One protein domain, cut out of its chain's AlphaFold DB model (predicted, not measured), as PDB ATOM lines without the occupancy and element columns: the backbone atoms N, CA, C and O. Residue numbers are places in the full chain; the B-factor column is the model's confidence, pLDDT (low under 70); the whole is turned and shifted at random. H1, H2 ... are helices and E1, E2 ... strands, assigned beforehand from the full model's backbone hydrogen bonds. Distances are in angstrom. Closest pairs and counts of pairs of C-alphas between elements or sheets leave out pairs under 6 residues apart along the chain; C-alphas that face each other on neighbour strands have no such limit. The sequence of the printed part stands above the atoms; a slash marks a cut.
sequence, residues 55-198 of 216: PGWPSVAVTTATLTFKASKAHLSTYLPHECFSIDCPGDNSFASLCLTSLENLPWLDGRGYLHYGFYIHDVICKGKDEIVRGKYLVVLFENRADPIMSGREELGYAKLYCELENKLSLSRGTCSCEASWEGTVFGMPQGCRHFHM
ATOM      1  N   PRO A  55      32.613 174.831 -30.333       89.62
ATOM      2  CA  PRO A  55      33.838 175.297 -30.975       89.62
ATOM      3  C   PRO A  55      34.769 175.986 -29.955       89.62
ATOM      4  O   PRO A  55      34.385 176.241 -28.817       89.62
ATOM      5  N   GLY A  56      35.998 176.322 -30.363       87.25
ATOM      6  CA  GLY A  56      36.908 177.160 -29.562       87.25
ATOM      7  C   GLY A  56      37.843 176.420 -28.597       87.25
ATOM      8  O   GLY A  56      38.562 177.060 -27.838       87.25
ATOM      9  N   TRP A  57      37.902 175.086 -28.636       89.50
ATOM     10  CA  TRP A  57      38.926 174.327 -27.898       89.50
ATOM     11  C   TRP A  57      40.372 174.697 -28.276       89.50
ATOM     12  O   TRP A  57      41.167 174.853 -27.351       89.50
ATOM     13  N   PRO A  58      40.704 174.974 -29.558       90.69
ATOM     14  CA  PRO A  58      42.060 175.375 -29.946       90.69
ATOM     15  C   PRO A  58      42.596 176.671 -29.318       90.69
ATOM     16  O   PRO A  58      43.798 176.937 -29.355       90.69
ATOM     17  N   SER A  59      41.717 177.524 -28.775       88.38
ATOM     18  CA  SER A  59      42.114 178.762 -28.085       88.38
ATOM     19  C   SER A  59      42.344 178.586 -26.584       88.38
ATOM     20  O   SER A  59      42.790 179.534 -25.931       88.38
ATOM     21  N   VAL A  60      42.055 177.403 -26.035       91.06
ATOM     22  CA  VAL A  60      42.239 177.114 -24.611       91.06
ATOM     23  C   VAL A  60      43.729 177.083 -24.287       91.06
ATOM     24  O   VAL A  60      44.516 176.376 -24.921       91.06
ATOM     25  N   ALA A  61      44.116 177.840 -23.263       89.31
ATOM     26  CA  ALA A  61      45.465 177.806 -22.721       89.31
ATOM     27  C   ALA A  61      45.483 176.972 -21.438       89.31
ATOM     28  O   ALA A  61      44.666 177.178 -20.538       89.31
ATOM     29  N   VAL A  62      46.428 176.029 -21.362       89.44
ATOM     30  CA  VAL A  62      46.605 175.140 -20.211       89.44
ATOM     31  C   VAL A  62      48.022 175.273 -19.678       89.44
ATOM     32  O   VAL A  62      48.996 175.030 -20.395       89.44
ATOM     33  N   THR A  63      48.146 175.606 -18.394       85.31
ATOM     34  CA  THR A  63      49.434 175.614 -17.690       85.31
ATOM     35  C   THR A  63      49.358 174.713 -16.476       85.31
ATOM     36  O   THR A  63      48.498 174.911 -15.624       85.31
ATOM     37  N   THR A  64      50.265 173.740 -16.375       86.00
ATOM     38  CA  THR A  64      50.316 172.800 -15.247       86.00
ATOM     39  C   THR A  64      51.660 172.861 -14.531       86.00
ATOM     40  O   THR A  64      52.716 172.749 -15.159       86.00
ATOM     41  N   ALA A  65      51.613 172.969 -13.205       83.00
ATOM     42  CA  ALA A  65      52.734 172.743 -12.305       83.00
ATOM     43  C   ALA A  65      52.540 171.420 -11.562       83.00
ATOM     44  O   ALA A  65      51.526 171.214 -10.895       83.00
ATOM     45  N   THR A  66      53.515 170.518 -11.688       85.81
ATOM     46  CA  THR A  66      53.442 169.172 -11.108       85.81
ATOM     47  C   THR A  66      54.554 168.952 -10.095       85.81
ATOM     48  O   THR A  66      55.726 168.899 -10.476       85.81
ATOM     49  N   LEU A  67      54.183 168.730  -8.833       86.56
ATOM     50  CA  LEU A  67      55.066 168.203  -7.796       86.56
ATOM     51  C   LEU A  67      54.919 166.686  -7.751       86.56
ATOM     52  O   LEU A  67      53.875 166.182  -7.352       86.56
ATOM     53  N   THR A  68      55.961 165.956  -8.138       91.12
ATOM     54  CA  THR A  68      55.996 164.492  -8.006       91.12
ATOM     55  C   THR A  68      56.848 164.114  -6.810       91.12
ATOM     56  O   THR A  68      57.963 164.615  -6.667       91.12
ATOM     57  N   PHE A  69      56.354 163.218  -5.965       90.75
ATOM     58  CA  PHE A  69      57.061 162.738  -4.784       90.75
ATOM     59  C   PHE A  69      56.932 161.223  -4.646       90.75
ATOM     60  O   PHE A  69      56.033 160.595  -5.204       90.75
ATOM     61  N   LYS A  70      57.880 160.632  -3.919       96.25
ATOM     62  CA  LYS A  70      57.912 159.204  -3.605       96.25
ATOM     63  C   LYS A  70      57.291 158.985  -2.227       96.25
ATOM     64  O   LYS A  70      57.614 159.724  -1.300       96.25
ATOM     65  N   ALA A  71      56.441 157.976  -2.089       95.31
ATOM     66  CA  ALA A  71      55.806 157.613  -0.824       95.31
ATOM     67  C   ALA A  71      55.648 156.092  -0.686       95.31
ATOM     68  O   ALA A  71      55.776 155.348  -1.662       95.31
ATOM     69  N   SER A  72      55.351 155.639   0.536       97.62
ATOM     70  CA  SER A  72      55.068 154.230   0.824       97.62
ATOM     71  C   SER A  72      53.897 153.736  -0.023       97.62
ATOM     72  O   SER A  72      52.808 154.315   0.004       97.62
ATOM     73  N   LYS A  73      54.109 152.633  -0.743       97.56
ATOM     74  CA  LYS A  73      53.070 151.976  -1.541       97.56
ATOM     75  C   LYS A  73      51.904 151.539  -0.659       97.56
ATOM     76  O   LYS A  73      50.754 151.720  -1.049       97.56
ATOM     77  N   ALA A  74      52.192 151.005   0.529       97.19
ATOM     78  CA  ALA A  74      51.165 150.564   1.467       97.19
ATOM     79  C   ALA A  74      50.261 151.729   1.890       97.19
ATOM     80  O   ALA A  74      49.043 151.594   1.871       97.19
ATOM     81  N   HIS A  75      50.844 152.897   2.182       97.81
ATOM     82  CA  HIS A  75      50.072 154.089   2.531       97.81
ATOM     83  C   HIS A  75      49.252 154.613   1.345       97.81
ATOM     84  O   HIS A  75      48.056 154.845   1.486       97.81
ATOM     85  N   LEU A  76      49.859 154.737   0.159       98.12
ATOM     86  CA  LEU A  76      49.147 155.186  -1.043       98.12
ATOM     87  C   LEU A  76      47.977 154.258  -1.406       98.12
ATOM     88  O   LEU A  76      46.922 154.730  -1.819       98.12
ATOM     89  N   SER A  77      48.131 152.950  -1.188       97.69
ATOM     90  CA  SER A  77      47.079 151.964  -1.463       97.69
ATOM     91  C   SER A  77      45.823 152.172  -0.606       97.69
ATOM     92  O   SER A  77      44.745 151.773  -1.030       97.69
ATOM     93  N   THR A  78      45.924 152.844   0.550       97.75
ATOM     94  CA  THR A  78      44.759 153.145   1.410       97.75
ATOM     95  C   THR A  78      43.773 154.139   0.788       97.75
ATOM     96  O   THR A  78      42.624 154.198   1.212       97.75
ATOM     97  N   TYR A  79      44.192 154.896  -0.233       97.88
ATOM     98  CA  TYR A  79      43.319 155.814  -0.970       97.88
ATOM     99  C   TYR A  79      42.577 155.149  -2.137       97.88
ATOM    100  O   TYR A  79      41.739 155.792  -2.772       97.88
ATOM    101  N   LEU A  80      42.910 153.899  -2.476       97.56
ATOM    102  CA  LEU A  80      42.268 153.192  -3.578       97.56
ATOM    103  C   LEU A  80      40.876 152.701  -3.144       97.56
ATOM    104  O   LEU A  80      40.736 152.143  -2.059       97.56
ATOM    105  N   PRO A  81      39.831 152.901  -3.966       94.56
ATOM    106  CA  PRO A  81      38.445 152.810  -3.505       94.56
ATOM    107  C   PRO A  81      37.899 151.378  -3.477       94.56
ATOM    108  O   PRO A  81      36.827 151.141  -2.928       94.56
ATOM    109  N   HIS A  82      38.583 150.435  -4.126       95.94
ATOM    110  CA  HIS A  82      38.109 149.070  -4.315       95.94
ATOM    111  C   HIS A  82      39.287 148.116  -4.541       95.94
ATOM    112  O   HIS A  82      40.318 148.515  -5.079       95.94
ATOM    113  N   GLU A  83      39.111 146.839  -4.205       94.88
ATOM    114  CA  GLU A  83      40.126 145.778  -4.346       94.88
ATOM    115  C   GLU A  83      40.562 145.503  -5.794       94.88
ATOM    116  O   GLU A  83      41.611 144.910  -6.038       94.88
ATOM    117  N   CYS A  84      39.776 145.957  -6.774       96.56
ATOM    118  CA  CYS A  84      40.147 145.856  -8.184       96.56
ATOM    119  C   CYS A  84      41.283 146.820  -8.559       96.56
ATOM    120  O   CYS A  84      41.920 146.621  -9.597       96.56
ATOM    121  N   PHE A  85      41.549 147.834  -7.728       98.06
ATOM    122  CA  PHE A  85      42.651 148.768  -7.900       98.06
ATOM    123  C   PHE A  85      43.885 148.298  -7.129       98.06
ATOM    124  O   PHE A  85      43.808 147.925  -5.962       98.06
ATOM    125  N   SER A  86      45.056 148.379  -7.757       97.69
ATOM    126  CA  SER A  86      46.337 148.116  -7.089       97.69
ATOM    127  C   SER A  86      47.466 148.930  -7.715       97.69
ATOM    128  O   SER A  86      47.356 149.351  -8.863       97.69
ATOM    129  N   ILE A  87      48.544 149.167  -6.967       98.12
ATOM    130  CA  ILE A  87      49.733 149.873  -7.462       98.12
ATOM    131  C   ILE A  87      50.738 148.850  -8.005       98.12
ATOM    132  O   ILE A  87      51.342 148.097  -7.236       98.12
ATOM    133  N   ASP A  88      50.944 148.855  -9.318       95.56
ATOM    134  CA  ASP A  88      51.824 147.945 -10.051       95.56
ATOM    135  C   ASP A  88      53.190 148.585 -10.329       95.56
ATOM    136  O   ASP A  88      53.521 148.982 -11.446       95.56
ATOM    137  N   CYS A  89      53.993 148.703  -9.274       92.06
ATOM    138  CA  CYS A  89      55.392 149.115  -9.367       92.06
ATOM    139  C   CYS A  89      56.280 148.172  -8.535       92.06
ATOM    140  O   CYS A  89      55.801 147.569  -7.573       92.06
ATOM    141  N   PRO A  90      57.576 148.016  -8.843       92.81
ATOM    142  CA  PRO A  90      58.476 147.218  -8.011       92.81
ATOM    143  C   PRO A  90      58.770 147.896  -6.656       92.81
ATOM    144  O   PRO A  90      58.808 149.123  -6.556       92.81
ATOM    145  N   GLY A  91      59.022 147.094  -5.613       94.56
ATOM    146  CA  GLY A  91      59.440 147.555  -4.276       94.56
ATOM    147  C   GLY A  91      58.325 148.122  -3.384       94.56
ATOM    148  O   GLY A  91      57.144 148.045  -3.715       94.56
ATOM    149  N   ASP A  92      58.701 148.708  -2.244       96.12
ATOM    150  CA  ASP A  92      57.753 149.157  -1.200       96.12
ATOM    151  C   ASP A  92      57.269 150.603  -1.356       96.12
ATOM    152  O   ASP A  92      56.484 151.106  -0.553       96.12
ATOM    153  N   ASN A  93      57.741 151.301  -2.384       96.00
ATOM    154  CA  ASN A  93      57.419 152.701  -2.624       96.00
ATOM    155  C   ASN A  93      56.847 152.893  -4.025       96.00
ATOM    156  O   ASN A  93      57.254 152.204  -4.956       96.00
ATOM    157  N   SER A  94      55.970 153.882  -4.163       96.38
ATOM    158  CA  SER A  94      55.443 154.355  -5.443       96.38
ATOM    159  C   SER A  94      55.552 155.879  -5.534       96.38
ATOM    160  O   SER A  94      56.012 156.544  -4.599       96.38
ATOM    161  N   PHE A  95      55.164 156.429  -6.678       96.62
ATOM    162  CA  PHE A  95      55.095 157.860  -6.910       96.62
ATOM    163  C   PHE A  95      53.660 158.367  -6.819       96.62
ATOM    164  O   PHE A  95      52.700 157.697  -7.198       96.62
ATOM    165  N   ALA A  96      53.534 159.597  -6.348       96.69
ATOM    166  CA  ALA A  96      52.305 160.352  -6.415       96.69
ATOM    167  C   ALA A  96      52.612 161.790  -6.842       96.69
ATOM    168  O   ALA A  96      53.749 162.261  -6.719       96.69
ATOM    169  N   SER A  97      51.608 162.481  -7.368       94.69
ATOM    170  CA  SER A  97      51.745 163.854  -7.835       94.69
ATOM    171  C   SER A  97      50.642 164.748  -7.300       94.69
ATOM    172  O   SER A  97      49.476 164.362  -7.259       94.69
ATOM    173  N   LEU A  98      51.029 165.970  -6.954       90.75
ATOM    174  CA  LEU A  98      50.133 167.098  -6.747       90.75
ATOM    175  C   LEU A  98      50.252 168.002  -7.977       90.75
ATOM    176  O   LEU A  98      51.350 168.456  -8.312       90.75
ATOM    177  N   CYS A  99      49.141 168.218  -8.678       89.94
ATOM    178  CA  CYS A  99      49.110 168.943  -9.947       89.94
ATOM    179  C   CYS A  99      48.203 170.162  -9.831       89.94
ATOM    180  O   CYS A  99      46.987 170.003  -9.735       89.94
ATOM    181  N   LEU A 100      48.781 171.361  -9.896       88.56
ATOM    182  CA  LEU A 100      48.035 172.603 -10.057       88.56
ATOM    183  C   LEU A 100      47.943 172.944 -11.537       88.56
ATOM    184  O   LEU A 100      48.966 173.042 -12.211       88.56
ATOM    185  N   THR A 101      46.734 173.181 -12.023       89.62
ATOM    186  CA  THR A 101      46.484 173.524 -13.420       89.62
ATOM    187  C   THR A 101      45.663 174.799 -13.515       89.62
ATOM    188  O   THR A 101      44.638 174.926 -12.847       89.62
ATOM    189  N   SER A 102      46.116 175.727 -14.356       88.69
ATOM    190  CA  SER A 102      45.344 176.868 -14.847       88.69
ATOM    191  C   SER A 102      44.773 176.537 -16.213       88.69
ATOM    192  O   SER A 102      45.511 176.101 -17.102       88.69
ATOM    193  N   LEU A 103      43.469 176.746 -16.354       92.38
ATOM    194  CA  LEU A 103      42.745 176.680 -17.613       92.38
ATOM    195  C   LEU A 103      42.214 178.071 -17.922       92.38
ATOM    196  O   LEU A 103      41.531 178.663 -17.089       92.38
ATOM    197  N   GLU A 104      42.496 178.571 -19.115       92.38
ATOM    198  CA  GLU A 104      42.126 179.914 -19.565       92.38
ATOM    199  C   GLU A 104      41.466 179.848 -20.946       92.38
ATOM    200  O   GLU A 104      41.698 178.906 -21.708       92.38
ATOM    201  N   ASN A 105      40.649 180.855 -21.279       94.56
ATOM    202  CA  ASN A 105      39.937 180.960 -22.559       94.56
ATOM    203  C   ASN A 105      38.998 179.780 -22.852       94.56
ATOM    204  O   ASN A 105      38.931 179.292 -23.981       94.56
ATOM    205  N   LEU A 106      38.261 179.301 -21.843       95.38
ATOM    206  CA  LEU A 106      37.351 178.172 -22.023       95.38
ATOM    207  C   LEU A 106      36.070 178.613 -22.752       95.38
ATOM    208  O   LEU A 106      35.342 179.464 -22.230       95.38
ATOM    209  N   PRO A 107      35.728 178.013 -23.909       93.75
ATOM    210  CA  PRO A 107      34.582 178.446 -24.713       93.75
ATOM    211  C   PRO A 107      33.250 178.265 -23.977       93.75
ATOM    212  O   PRO A 107      32.367 179.110 -24.045       93.75
ATOM    213  N   TRP A 108      33.136 177.198 -23.188       94.19
ATOM    214  CA  TRP A 108      31.942 176.891 -22.400       94.19
ATOM    215  C   TRP A 108      31.770 177.774 -21.152       94.19
ATOM    216  O   TRP A 108      30.742 177.692 -20.489       94.19
ATOM    217  N   LEU A 109      32.768 178.605 -20.823       95.38
ATOM    218  CA  LEU A 109      32.721 179.584 -19.731       95.38
ATOM    219  C   LEU A 109      32.801 181.029 -20.233       95.38
ATOM    220  O   LEU A 109      33.075 181.928 -19.429       95.38
ATOM    221  N   ASP A 110      32.534 181.254 -21.523       93.06
ATOM    222  CA  ASP A 110      32.590 182.573 -22.164       93.06
ATOM    223  C   ASP A 110      33.988 183.209 -22.036       93.06
ATOM    224  O   ASP A 110      34.177 184.298 -21.500       93.06
ATOM    225  N   GLY A 111      35.017 182.438 -22.402       94.06
ATOM    226  CA  GLY A 111      36.420 182.866 -22.369       94.06
ATOM    227  C   GLY A 111      37.052 182.911 -20.974       94.06
ATOM    228  O   GLY A 111      38.257 183.126 -20.848       94.06
ATOM    229  N   ARG A 112      36.293 182.669 -19.901       95.31
ATOM    230  CA  ARG A 112      36.848 182.627 -18.539       95.31
ATOM    231  C   ARG A 112      37.656 181.357 -18.282       95.31
ATOM    232  O   ARG A 112      37.569 180.366 -19.002       95.31
ATOM    233  N   GLY A 113      38.430 181.412 -17.204       94.06
ATOM    234  CA  GLY A 113      39.242 180.316 -16.703       94.06
ATOM    235  C   GLY A 113      38.859 179.842 -15.303       94.06
ATOM    236  O   GLY A 113      37.975 180.409 -14.645       94.06
ATOM    237  N   TYR A 114      39.549 178.797 -14.855       94.69
ATOM    238  CA  TYR A 114      39.536 178.320 -13.473       94.69
ATOM    239  C   TYR A 114      40.829 177.564 -13.143       94.69
ATOM    240  O   TYR A 114      41.604 177.198 -14.031       94.69
ATOM    241  N   LEU A 115      41.049 177.340 -11.849       92.81
ATOM    242  CA  LEU A 115      42.159 176.543 -11.337       92.81
ATOM    243  C   LEU A 115      41.647 175.193 -10.852       92.81
ATOM    244  O   LEU A 115      40.563 175.110 -10.267       92.81
ATOM    245  N   HIS A 116      42.464 174.158 -11.027       93.00
ATOM    246  CA  HIS A 116      42.253 172.889 -10.347       93.00
ATOM    247  C   HIS A 116      43.542 172.314  -9.763       93.00
ATOM    248  O   HIS A 116      44.618 172.433 -10.350       93.00
ATOM    249  N   TYR A 117      43.423 171.670  -8.605       92.19
ATOM    250  CA  TYR A 117      44.512 171.082  -7.839       92.19
ATOM    251  C   TYR A 117      44.206 169.617  -7.519       92.19
ATOM    252  O   TYR A 117      43.303 169.312  -6.742       92.19
ATOM    253  N   GLY A 118      44.912 168.699  -8.181       94.25
ATOM    254  CA  GLY A 118      44.624 167.264  -8.123       94.25
ATOM    255  C   GLY A 118      45.714 166.452  -7.440       94.25
ATOM    256  O   GLY A 118      46.898 166.711  -7.654       94.25
ATOM    257  N   PHE A 119      45.302 165.435  -6.681       95.75
ATOM    258  CA  PHE A 119      46.193 164.428  -6.106       95.75
ATOM    259  C   PHE A 119      46.088 163.111  -6.880       95.75
ATOM    260  O   PHE A 119      45.018 162.504  -6.954       95.75
ATOM    261  N   TYR A 120      47.207 162.672  -7.453       97.56
ATOM    262  CA  TYR A 120      47.293 161.502  -8.321       97.56
ATOM    263  C   TYR A 120      48.237 160.452  -7.749       97.56
ATOM    264  O   TYR A 120      49.370 160.772  -7.403       97.56
ATOM    265  N   ILE A 121      47.820 159.190  -7.755       98.25
ATOM    266  CA  ILE A 121      48.681 158.032  -7.475       98.25
ATOM    267  C   ILE A 121      49.108 157.421  -8.804       98.25
ATOM    268  O   ILE A 121      48.276 157.246  -9.695       98.25
ATOM    269  N   HIS A 122      50.400 157.143  -8.970       97.44
ATOM    270  CA  HIS A 122      50.945 156.602 -10.212       97.44
ATOM    271  C   HIS A 122      50.919 155.073 -10.240       97.44
ATOM    272  O   HIS A 122      50.775 154.423  -9.205       97.44
ATOM    273  N   ASP A 123      51.076 154.531 -11.450       96.44
ATOM    274  CA  ASP A 123      51.210 153.097 -11.717       96.44
ATOM    275  C   ASP A 123      50.047 152.270 -11.154       96.44
ATOM    276  O   ASP A 123      50.219 151.141 -10.705       96.44
ATOM    277  N   VAL A 124      48.839 152.837 -11.162       98.00
ATOM    278  CA  VAL A 124      47.636 152.143 -10.710       98.00
ATOM    279  C   VAL A 124      47.094 151.293 -11.846       98.00
ATOM    280  O   VAL A 124      46.938 151.756 -12.979       98.00
ATOM    281  N   ILE A 125      46.771 150.048 -11.522       97.75
ATOM    282  CA  ILE A 125      46.026 149.144 -12.387       97.75
ATOM    283  C   ILE A 125      44.634 148.932 -11.807       97.75
ATOM    284  O   ILE A 125      44.495 148.759 -10.598       97.75
ATOM    285  N   CYS A 126      43.619 148.926 -12.665       97.44
ATOM    286  CA  CYS A 126      42.259 148.518 -12.334       97.44
ATOM    287  C   CYS A 126      41.925 147.260 -13.133       97.44
ATOM    288  O   CYS A 126      41.977 147.277 -14.365       97.44
ATOM    289  N   LYS A 127      41.618 146.164 -12.437       97.00
ATOM    290  CA  LYS A 127      41.191 144.904 -13.054       97.00
ATOM    291  C   LYS A 127      39.669 144.877 -13.132       97.00
ATOM    292  O   LYS A 127      38.996 144.649 -12.129       97.00
ATOM    293  N   GLY A 128      39.144 145.147 -14.321       93.31
ATOM    294  CA  GLY A 128      37.735 144.961 -14.638       93.31
ATOM    295  C   GLY A 128      37.407 143.491 -14.899       93.31
ATOM    296  O   GLY A 128      38.240 142.602 -14.724       93.31
ATOM    297  N   LYS A 129      36.176 143.239 -15.349       93.75
ATOM    298  CA  LYS A 129      35.722 141.889 -15.708       93.75
ATOM    299  C   LYS A 129      36.455 141.342 -16.937       93.75
ATOM    300  O   LYS A 129      36.897 140.199 -16.922       93.75
ATOM    301  N   ASP A 130      36.591 142.181 -17.961       95.44
ATOM    302  CA  ASP A 130      37.085 141.786 -19.286       95.44
ATOM    303  C   ASP A 130      38.347 142.569 -19.704       95.44
ATOM    304  O   ASP A 130      38.915 142.320 -20.765       95.44
ATOM    305  N   GLU A 131      38.814 143.511 -18.874       95.81
ATOM    306  CA  GLU A 131      39.950 144.380 -19.195       95.81
ATOM    307  C   GLU A 131      40.815 144.738 -17.978       95.81
ATOM    308  O   GLU A 131      40.378 144.689 -16.827       95.81
ATOM    309  N   ILE A 132      42.057 145.143 -18.253       96.19
ATOM    310  CA  ILE A 132      42.967 145.733 -17.270       96.19
ATOM    311  C   ILE A 132      43.350 147.124 -17.760       96.19
ATOM    312  O   ILE A 132      44.017 147.266 -18.784       96.19
ATOM    313  N   VAL A 133      42.983 148.144 -16.992       96.00
ATOM    314  CA  VAL A 133      43.324 149.539 -17.282       96.00
ATOM    315  C   VAL A 133      44.530 149.938 -16.445       96.00
ATOM    316  O   VAL A 133      44.558 149.684 -15.242       96.00
ATOM    317  N   ARG A 134      45.531 150.569 -17.066       96.69
ATOM    318  CA  ARG A 134      46.738 151.079 -16.398       96.69
ATOM    319  C   ARG A 134      46.788 152.598 -16.510       96.69
ATOM    320  O   ARG A 134      46.593 153.135 -17.598       96.69
ATOM    321  N   GLY A 135      47.088 153.291 -15.419       95.31
ATOM    322  CA  GLY A 135      47.190 154.745 -15.437       95.31
ATOM    323  C   GLY A 135      47.471 155.360 -14.073       95.31
ATOM    324  O   GLY A 135      48.056 154.739 -13.188       95.31
ATOM    325  N   LYS A 136      47.059 156.617 -13.917       95.88
ATOM    326  CA  LYS A 136      47.071 157.310 -12.629       95.88
ATOM    327  C   LYS A 136      45.676 157.282 -12.025       95.88
ATOM    328  O   LYS A 136      44.705 157.508 -12.743       95.88
ATOM    329  N   TYR A 137      45.580 157.082 -10.718       97.56
ATOM    330  CA  TYR A 137      44.322 157.232  -9.995       97.56
ATOM    331  C   TYR A 137      44.213 158.640  -9.410       97.56
ATOM    332  O   TYR A 137      45.093 159.066  -8.662       97.56
ATOM    333  N   LEU A 138      43.149 159.362  -9.761       97.44
ATOM    334  CA  LEU A 138      42.825 160.673  -9.203       97.44
ATOM    335  C   LEU A 138      42.066 160.483  -7.887       97.44
ATOM    336  O   LEU A 138      40.897 160.110  -7.894       97.44
ATOM    337  N   VAL A 139      42.735 160.757  -6.770       97.56
ATOM    338  CA  VAL A 139      42.176 160.578  -5.422       97.56
ATOM    339  C   VAL A 139      41.148 161.666  -5.111       97.56
ATOM    340  O   VAL A 139      40.057 161.383  -4.626       97.56
ATOM    341  N   VAL A 140      41.501 162.921  -5.396       96.88
ATOM    342  CA  VAL A 140      40.656 164.100  -5.184       96.88
ATOM    343  C   VAL A 140      41.077 165.206  -6.146       96.88
ATOM    344  O   VAL A 140      42.260 165.323  -6.483       96.88
ATOM    345  N   LEU A 141      40.113 166.020  -6.575       97.06
ATOM    346  CA  LEU A 141      40.353 167.200  -7.399       97.06
ATOM    347  C   LEU A 141      39.688 168.431  -6.785       97.06
ATOM    348  O   LEU A 141      38.467 168.542  -6.759       97.06
ATOM    349  N   PHE A 142      40.487 169.376  -6.323       96.44
ATOM    350  CA  PHE A 142      39.985 170.655  -5.842       96.44
ATOM    351  C   PHE A 142      39.855 171.642  -6.999       96.44
ATOM    352  O   PHE A 142      40.747 171.709  -7.839       96.44
ATOM    353  N   GLU A 143      38.774 172.415  -7.050       96.44
ATOM    354  CA  GLU A 143      38.557 173.460  -8.057       96.44
ATOM    355  C   GLU A 143      37.974 174.718  -7.405       96.44
ATOM    356  O   GLU A 143      37.240 174.636  -6.424       96.44
ATOM    357  N   ASN A 144      38.241 175.890  -7.983       95.25
ATOM    358  CA  ASN A 144      37.752 177.169  -7.450       95.25
ATOM    359  C   ASN A 144      36.462 177.680  -8.115       95.25
ATOM    360  O   ASN A 144      36.108 178.850  -7.968       95.25
ATOM    361  N   ARG A 145      35.752 176.828  -8.864       96.56
ATOM    362  CA  ARG A 145      34.526 177.200  -9.581       96.56
ATOM    363  C   ARG A 145      33.510 176.060  -9.556       96.56
ATOM    364  O   ARG A 145      33.864 174.912  -9.790       96.56
ATOM    365  N   ALA A 146      32.237 176.379  -9.321       96.44
ATOM    366  CA  ALA A 146      31.167 175.387  -9.214       96.44
ATOM    367  C   ALA A 146      30.839 174.688 -10.546       96.44
ATOM    368  O   ALA A 146      30.589 173.483 -10.559       96.44
ATOM    369  N   ASP A 147      30.869 175.405 -11.673       95.12
ATOM    370  CA  ASP A 147      30.528 174.865 -12.992       95.12
ATOM    371  C   ASP A 147      31.350 173.607 -13.370       95.12
ATOM    372  O   ASP A 147      30.753 172.578 -13.721       95.12
ATOM    373  N   PRO A 148      32.702 173.612 -13.278       95.69
ATOM    374  CA  PRO A 148      33.499 172.424 -13.568       95.69
ATOM    375  C   PRO A 148      33.340 171.333 -12.502       95.69
ATOM    376  O   PRO A 148      33.383 170.152 -12.876       95.69
ATOM    377  N   ILE A 149      33.065 171.691 -11.240       97.44
ATOM    378  CA  ILE A 149      32.836 170.737 -10.143       97.44
ATOM    379  C   ILE A 149      31.598 169.907 -10.444       97.44
ATOM    380  O   ILE A 149      31.678 168.680 -10.524       97.44
ATOM    381  N   MET A 150      30.467 170.578 -10.672       94.75
ATOM    382  CA  MET A 150      29.191 169.926 -10.956       94.75
ATOM    383  C   MET A 150      29.301 169.046 -12.197       94.75
ATOM    384  O   MET A 150      28.986 167.859 -12.151       94.75
ATOM    385  N   SER A 151      29.854 169.593 -13.284       92.50
ATOM    386  CA  SER A 151      29.997 168.847 -14.536       92.50
ATOM    387  C   SER A 151      30.870 167.599 -14.398       92.50
ATOM    388  O   SER A 151      30.549 166.555 -14.953       92.50
ATOM    389  N   GLY A 152      31.986 167.682 -13.673       94.12
ATOM    390  CA  GLY A 152      32.913 166.565 -13.563       94.12
ATOM    391  C   GLY A 152      32.434 165.477 -12.610       94.12
ATOM    392  O   GLY A 152      32.707 164.305 -12.856       94.12
ATOM    393  N   ARG A 153      31.695 165.845 -11.559       95.31
ATOM    394  CA  ARG A 153      31.077 164.875 -10.649       95.31
ATOM    395  C   ARG A 153      29.965 164.106 -11.347       95.31
ATOM    396  O   ARG A 153      29.964 162.882 -11.314       95.31
ATOM    397  N   GLU A 154      29.045 164.822 -11.985       92.00
ATOM    398  CA  GLU A 154      27.829 164.224 -12.541       92.00
ATOM    399  C   GLU A 154      28.078 163.466 -13.848       92.00
ATOM    400  O   GLU A 154      27.358 162.515 -14.137       92.00
ATOM    401  N   GLU A 155      29.093 163.850 -14.629       88.81
ATOM    402  CA  GLU A 155      29.289 163.280 -15.970       88.81
ATOM    403  C   GLU A 155      30.513 162.373 -16.080       88.81
ATOM    404  O   GLU A 155      30.538 161.511 -16.952       88.81
ATOM    405  N   LEU A 156      31.521 162.551 -15.218       90.06
ATOM    406  CA  LEU A 156      32.771 161.779 -15.265       90.06
ATOM    407  C   LEU A 156      33.054 160.997 -13.976       90.06
ATOM    408  O   LEU A 156      34.016 160.236 -13.929       90.06
ATOM    409  N   GLY A 157      32.264 161.197 -12.915       92.25
ATOM    410  CA  GLY A 157      32.489 160.545 -11.624       92.25
ATOM    411  C   GLY A 157      33.743 161.027 -10.886       92.25
ATOM    412  O   GLY A 157      34.242 160.329 -10.007       92.25
ATOM    413  N   TYR A 158      34.280 162.206 -11.219       96.19
ATOM    414  CA  TYR A 158      35.450 162.743 -10.519       96.19
ATOM    415  C   TYR A 158      35.095 163.188  -9.098       96.19
ATOM    416  O   TYR A 158      34.085 163.858  -8.877       96.19
ATOM    417  N   ALA A 159      35.980 162.891  -8.143       96.25
ATOM    418  CA  ALA A 159      35.886 163.327  -6.750       96.25
ATOM    419  C   ALA A 159      36.247 164.817  -6.607       96.25
ATOM    420  O   ALA A 159      37.265 165.180  -6.014       96.25
ATOM    421  N   LYS A 160      35.426 165.685  -7.212       98.06
ATOM    422  CA  LYS A 160      35.659 167.129  -7.214       98.06
ATOM    423  C   LYS A 160      35.106 167.801  -5.963       98.06
ATOM    424  O   LYS A 160      33.974 167.500  -5.566       98.06
ATOM    425  N   LEU A 161      35.877 168.722  -5.393       97.12
ATOM    426  CA  LEU A 161      35.512 169.549  -4.244       97.12
ATOM    427  C   LEU A 161      35.861 171.010  -4.508       97.12
ATOM    428  O   LEU A 161      36.790 171.310  -5.257       97.12
ATOM    429  N   TYR A 162      35.115 171.915  -3.881       96.88
ATOM    430  CA  TYR A 162      35.477 173.326  -3.911       96.88
ATOM    431  C   TYR A 162      36.750 173.566  -3.090       96.88
ATOM    432  O   TYR A 162      37.036 172.852  -2.132       96.88
ATOM    433  N   CYS A 163      37.536 174.553  -3.493       93.81
ATOM    434  CA  CYS A 163      38.639 175.093  -2.719       93.81
ATOM    435  C   CYS A 163      38.924 176.504  -3.223       93.81
ATOM    436  O   CYS A 163      38.930 176.751  -4.431       93.81
ATOM    437  N   GLU A 164      39.195 177.419  -2.304       92.50
ATOM    438  CA  GLU A 164      39.817 178.690  -2.645       92.50
ATOM    439  C   GLU A 164      41.234 178.382  -3.133       92.50
ATOM    440  O   GLU A 164      42.098 177.946  -2.372       92.50
ATOM    441  N   LEU A 165      41.439 178.544  -4.438       88.50
ATOM    442  CA  LEU A 165      42.739 178.386  -5.069       88.50
ATOM    443  C   LEU A 165      43.204 179.753  -5.536       88.50
ATOM    444  O   LEU A 165      42.615 180.337  -6.452       88.50
ATOM    445  N   GLU A 166      44.285 180.225  -4.933       79.31
ATOM    446  CA  GLU A 166      45.026 181.376  -5.419       79.31
ATOM    447  C   GLU A 166      46.325 180.901  -6.044       79.31
ATOM    448  O   GLU A 166      47.142 180.217  -5.421       79.31
ATOM    449  N   ASN A 167      46.528 181.288  -7.297       68.00
ATOM    450  CA  ASN A 167      47.737 180.955  -8.013       68.00
ATOM    451  C   ASN A 167      48.571 182.207  -8.271       68.00
ATOM    452  O   ASN A 167      48.105 183.158  -8.896       68.00
ATOM    453  N   LYS A 168      49.838 182.172  -7.855       62.66
ATOM    454  CA  LYS A 168      50.872 183.108  -8.310       62.66
ATOM    455  C   LYS A 168      51.905 182.312  -9.105       62.66
ATOM    456  O   LYS A 168      53.023 182.069  -8.649       62.66
ATOM    457  N   LEU A 169      51.511 181.869 -10.298       59.25
ATOM    458  CA  LEU A 169      52.434 181.317 -11.286       59.25
ATOM    459  C   LEU A 169      53.188 182.485 -11.928       59.25
ATOM    460  O   LEU A 169      52.634 183.223 -12.737       59.25
ATOM    461  N   SER A 170      54.464 182.652 -11.588       55.47
ATOM    462  CA  SER A 170      55.362 183.552 -12.310       55.47
ATOM    463  C   SER A 170      56.324 182.725 -13.151       55.47
ATOM    464  O   SER A 170      57.409 182.347 -12.708       55.47
ATOM    465  N   LEU A 171      55.921 182.463 -14.397       54.88
ATOM    466  CA  LEU A 171      56.762 181.771 -15.377       54.88
ATOM    467  C   LEU A 171      58.062 182.545 -15.654       54.88
ATOM    468  O   LEU A 171      59.115 181.937 -15.811       54.88
ATOM    469  N   SER A 172      58.014 183.883 -15.631       53.25
ATOM    470  CA  SER A 172      59.176 184.753 -15.860       53.25
ATOM    471  C   SER A 172      60.233 184.693 -14.756       53.25
ATOM    472  O   SER A 172      61.400 184.964 -15.020       53.25
ATOM    473  N   ARG A 173      59.847 184.334 -13.525       55.84
ATOM    474  CA  ARG A 173      60.763 184.194 -12.379       55.84
ATOM    475  C   ARG A 173      61.034 182.736 -12.009       55.84
ATOM    476  O   ARG A 173      61.742 182.478 -11.041       55.84
ATOM    477  N   GLY A 174      60.436 181.790 -12.735       55.16
ATOM    478  CA  GLY A 174      60.487 180.372 -12.390       55.16
ATOM    479  C   GLY A 174      59.809 180.032 -11.060       55.16
ATOM    480  O   GLY A 174      60.045 178.967 -10.509       55.16
ATOM    481  N   THR A 175      58.986 180.917 -10.499       61.12
ATOM    482  CA  THR A 175      58.384 180.701  -9.180       61.12
ATOM    483  C   THR A 175      56.933 180.271  -9.332       61.12
ATOM    484  O   THR A 175      56.137 180.976  -9.954       61.12
ATOM    485  N   CYS A 176      56.575 179.143  -8.726       66.06
ATOM    486  CA  CYS A 176      55.196 178.684  -8.605       66.06
ATOM    487  C   CYS A 176      54.816 178.651  -7.125       66.06
ATOM    488  O   CYS A 176      55.432 177.920  -6.350       66.06
ATOM    489  N   SER A 177      53.796 179.414  -6.737       69.88
ATOM    490  CA  SER A 177      53.154 179.271  -5.429       69.88
ATOM    491  C   SER A 177      51.650 179.143  -5.604       69.88
ATOM    492  O   SER A 177      51.038 179.952  -6.303       69.88
ATOM    493  N   CYS A 178      51.081 178.150  -4.934       72.31
ATOM    494  CA  CYS A 178      49.650 177.915  -4.865       72.31
ATOM    495  C   CYS A 178      49.239 177.887  -3.408       72.31
ATOM    496  O   CYS A 178      49.846 177.154  -2.631       72.31
ATOM    497  N   GLU A 179      48.197 178.632  -3.069       81.81
ATOM    498  CA  GLU A 179      47.503 178.472  -1.802       81.81
ATOM    499  C   GLU A 179      46.184 177.756  -2.043       81.81
ATOM    500  O   GLU A 179      45.463 178.078  -2.987       81.81
ATOM    501  N   ALA A 180      45.924 176.747  -1.216       87.44
ATOM    502  CA  ALA A 180      44.661 176.034  -1.174       87.44
ATOM    503  C   ALA A 180      44.065 176.214   0.221       87.44
ATOM    504  O   ALA A 180      44.657 175.755   1.214       87.44
ATOM    505  N   SER A 181      42.920 176.888   0.277       90.31
ATOM    506  CA  SER A 181      42.171 177.151   1.501       90.31
ATOM    507  C   SER A 181      40.702 176.759   1.385       90.31
ATOM    508  O   SER A 181      40.136 176.581   0.303       90.31
ATOM    509  N   TRP A 182      40.087 176.558   2.542       91.81
ATOM    510  CA  TRP A 182      38.649 176.398   2.684       91.81
ATOM    511  C   TRP A 182      38.187 177.333   3.792       91.81
ATOM    512  O   TRP A 182      38.631 177.183   4.931       91.81
ATOM    513  N   GLU A 183      37.336 178.303   3.452       93.12
ATOM    514  CA  GLU A 183      36.836 179.317   4.391       93.12
ATOM    515  C   GLU A 183      37.987 179.998   5.156       93.12
ATOM    516  O   GLU A 183      37.990 180.098   6.383       93.12
ATOM    517  N   GLY A 184      39.035 180.397   4.423       87.25
ATOM    518  CA  GLY A 184      40.237 181.018   4.990       87.25
ATOM    519  C   GLY A 184      41.187 180.074   5.745       87.25
ATOM    520  O   GLY A 184      42.261 180.507   6.165       87.25
ATOM    521  N   THR A 185      40.861 178.787   5.903       89.56
ATOM    522  CA  THR A 185      41.763 177.799   6.521       89.56
ATOM    523  C   THR A 185      42.643 177.136   5.466       89.56
ATOM    524  O   THR A 185      42.158 176.391   4.616       89.56
ATOM    525  N   VAL A 186      43.954 177.375   5.531       88.00
ATOM    526  CA  VAL A 186      44.945 176.820   4.590       88.00
ATOM    527  C   VAL A 186      45.282 175.366   4.935       88.00
ATOM    528  O   VAL A 186      45.664 175.075   6.069       88.00
ATOM    529  N   PHE A 187      45.217 174.459   3.954       81.62
ATOM    530  CA  PHE A 187      45.481 173.022   4.165       81.62
ATOM    531  C   PHE A 187      46.386 172.361   3.110       81.62
ATOM    532  O   PHE A 187      46.884 171.261   3.335       81.62
ATOM    533  N   GLY A 188      46.625 173.005   1.963       63.12
ATOM    534  CA  GLY A 188      47.373 172.406   0.846       63.12
ATOM    535  C   GLY A 188      48.826 172.862   0.694       63.12
ATOM    536  O   GLY A 188      49.449 172.549  -0.318       63.12
ATOM    537  N   MET A 189      49.370 173.601   1.665       58.34
ATOM    538  CA  MET A 189      50.759 174.068   1.634       58.34
ATOM    539  C   MET A 189      51.706 173.026   2.242       58.34
ATOM    540  O   MET A 189      51.510 172.633   3.395       58.34
ATOM    541  N   PRO A 190      52.821 172.672   1.581       50.50
ATOM    542  CA  PRO A 190      53.996 172.212   2.302       50.50
ATOM    543  C   PRO A 190      54.446 173.356   3.225       50.50
ATOM    544  O   PRO A 190      54.956 174.381   2.758       50.50
ATOM    545  N   GLN A 191      54.221 173.223   4.534       34.03
ATOM    546  CA  GLN A 191      54.729 174.174   5.526       34.03
ATOM    547  C   GLN A 191      56.259 174.258   5.381       34.03
ATOM    548  O   GLN A 191      56.974 173.305   5.670       34.03
ATOM    549  N   GLY A 192      56.751 175.382   4.846       33.75
ATOM    550  CA  GLY A 192      58.167 175.604   4.519       33.75
ATOM    551  C   GLY A 192      58.405 176.287   3.167       33.75
ATOM    552  O   GLY A 192      59.435 176.927   2.979       33.75
ATOM    553  N   CYS A 193      57.439 176.253   2.245       38.25
ATOM    554  CA  CYS A 193      57.573 176.851   0.910       38.25
ATOM    555  C   CYS A 193      56.945 178.252   0.825       38.25
ATOM    556  O   CYS A 193      56.091 178.508  -0.015       38.25
ATOM    557  N   ARG A 194      57.345 179.191   1.698       31.84
ATOM    558  CA  ARG A 194      56.868 180.593   1.602       31.84
ATOM    559  C   ARG A 194      57.516 181.371   0.449       31.84
ATOM    560  O   ARG A 194      57.018 182.430   0.097       31.84
ATOM    561  N   HIS A 195      58.595 180.849  -0.137       31.42
ATOM    562  CA  HIS A 195      59.270 181.366  -1.327       31.42
ATOM    563  C   HIS A 195      59.958 180.196  -2.047       31.42
ATOM    564  O   HIS A 195      60.978 179.702  -1.573       31.42
ATOM    565  N   PHE A 196      59.462 179.766  -3.209       35.09
ATOM    566  CA  PHE A 196      60.339 179.101  -4.175       35.09
ATOM    567  C   PHE A 196      61.137 180.204  -4.867       35.09
ATOM    568  O   PHE A 196      60.649 180.798  -5.820       35.09
ATOM    569  N   HIS A 197      62.334 180.535  -4.376       30.22
ATOM    570  CA  HIS A 197      63.294 181.273  -5.194       30.22
ATOM    571  C   HIS A 197      63.965 180.258  -6.117       30.22
ATOM    572  O   HIS A 197      64.877 179.540  -5.710       30.22
ATOM    573  N   MET A 198      63.468 180.144  -7.347       33.84
ATOM    574  CA  MET A 198      64.071 179.282  -8.355       33.84
ATOM    575  C   MET A 198      65.297 179.999  -8.937       33.84
ATOM    576  O   MET A 198      65.252 180.594 -10.006       33.84
TER     577      MET A 198
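What this domain is: This is residues 55 to 198 of the 216 residues of an uncharacterized protein of Hyaloscypha variabilis F (UniProt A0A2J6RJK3). A long, strongly twisted sheet makes the body, with E1, E3, E4 and E5 side by side and the short strands E2 and E6 at its edges. The hairpin E7 and E8 crosses one end of it nearly at a right angle, a sandwich of two sheets partly face to face; H2 covers E5 and E6, and the small H1 sits by E2 at the other end. The printed part has 144 residues, with two named helices and eight named strands, and is mostly strand; along the chain come E1, then H1, then E2 to E5, then H2, then E6 to E8; the large sheet is branched at E4, which has three neighbours, and is mixed, with E5 and E6 parallel and its other neighbour pairs antiparallel, while E7 and E8 of the small sheet are antiparallel. The whole is compact, with a radius of gyration of the C-alphas of 16.8 A and spans of 41 by 40 by 30 A.

Where its parts are: E4, residues 114 to 127, is 33.5 A long and bends by 76 degrees at residue 123. E3, residues 93 to 104, is 35.5 A long, and E1, residues 61 to 72, is 34.7 A long, beginning at C-alpha 61 (45.465, 177.806, -22.721). E5, residues 132 to 143, is 29.5 A long and bends by 53 degrees at residue 135. E2 is residues 85 to 87, E6 residues 160 to 162, H1 residues 73 to 77, and H2 residues 146 to 156, 15.0 A. E7 is residues 164 to 170, 18.9 A; E8 is residues 175 to 182, 23.4 A, ending at C-alpha 182 (38.649, 176.398, 2.684).

How they stand to each other: E4 has E2 and E3 on one side and E5 on the other side. E3, E4 and E5 form a meander, each strand the antiparallel neighbour of the one before: N 99 and O 118 are 2.9 A apart, N 126 and O 133 2.8 A. E1 is antiparallel to E3, with N 65 and O 100 at 2.8 A; E2 is antiparallel to E4, with N 125 and O 86 at 2.8 A. E5, H2 and E6 make a strand-helix-strand unit, parallel neighbours with a helix between, its crossover right-handed; N 161 and O 141 are 2.9 A apart. H2 runs along the strands at a height over the sheet of 9.3 A; its closest C-alphas to E6 are Ile 149 and Lys 160, 5.4 A. H1 is on the sheet at a height of 6.8 A. In H1 and H2 every O i to N i+4 pair is within hydrogen-bond range. E6 runs on into E7 at 92 degrees. In the hairpin E7 and E8, N 164 and O 181 are 2.9 A apart. The strands of the two sheets stand at 89 degrees; Leu 115 of E4 and Leu 165 of E7 have the closest C-alphas of that pair, 6.6 A.

The domain as a whole: The C-alphas farthest apart, of Asp 130 and His 197, are 49.4 A apart. The printed part has no cut, and no link is long. Residues 183 to 198 hold no named element, but residues 185 to 186 pair antiparallel with residues 181 to 182 of E8. Mean pLDDT of the printed part is 86.8; residues 167 to 177 and 188 to 198 are under 70.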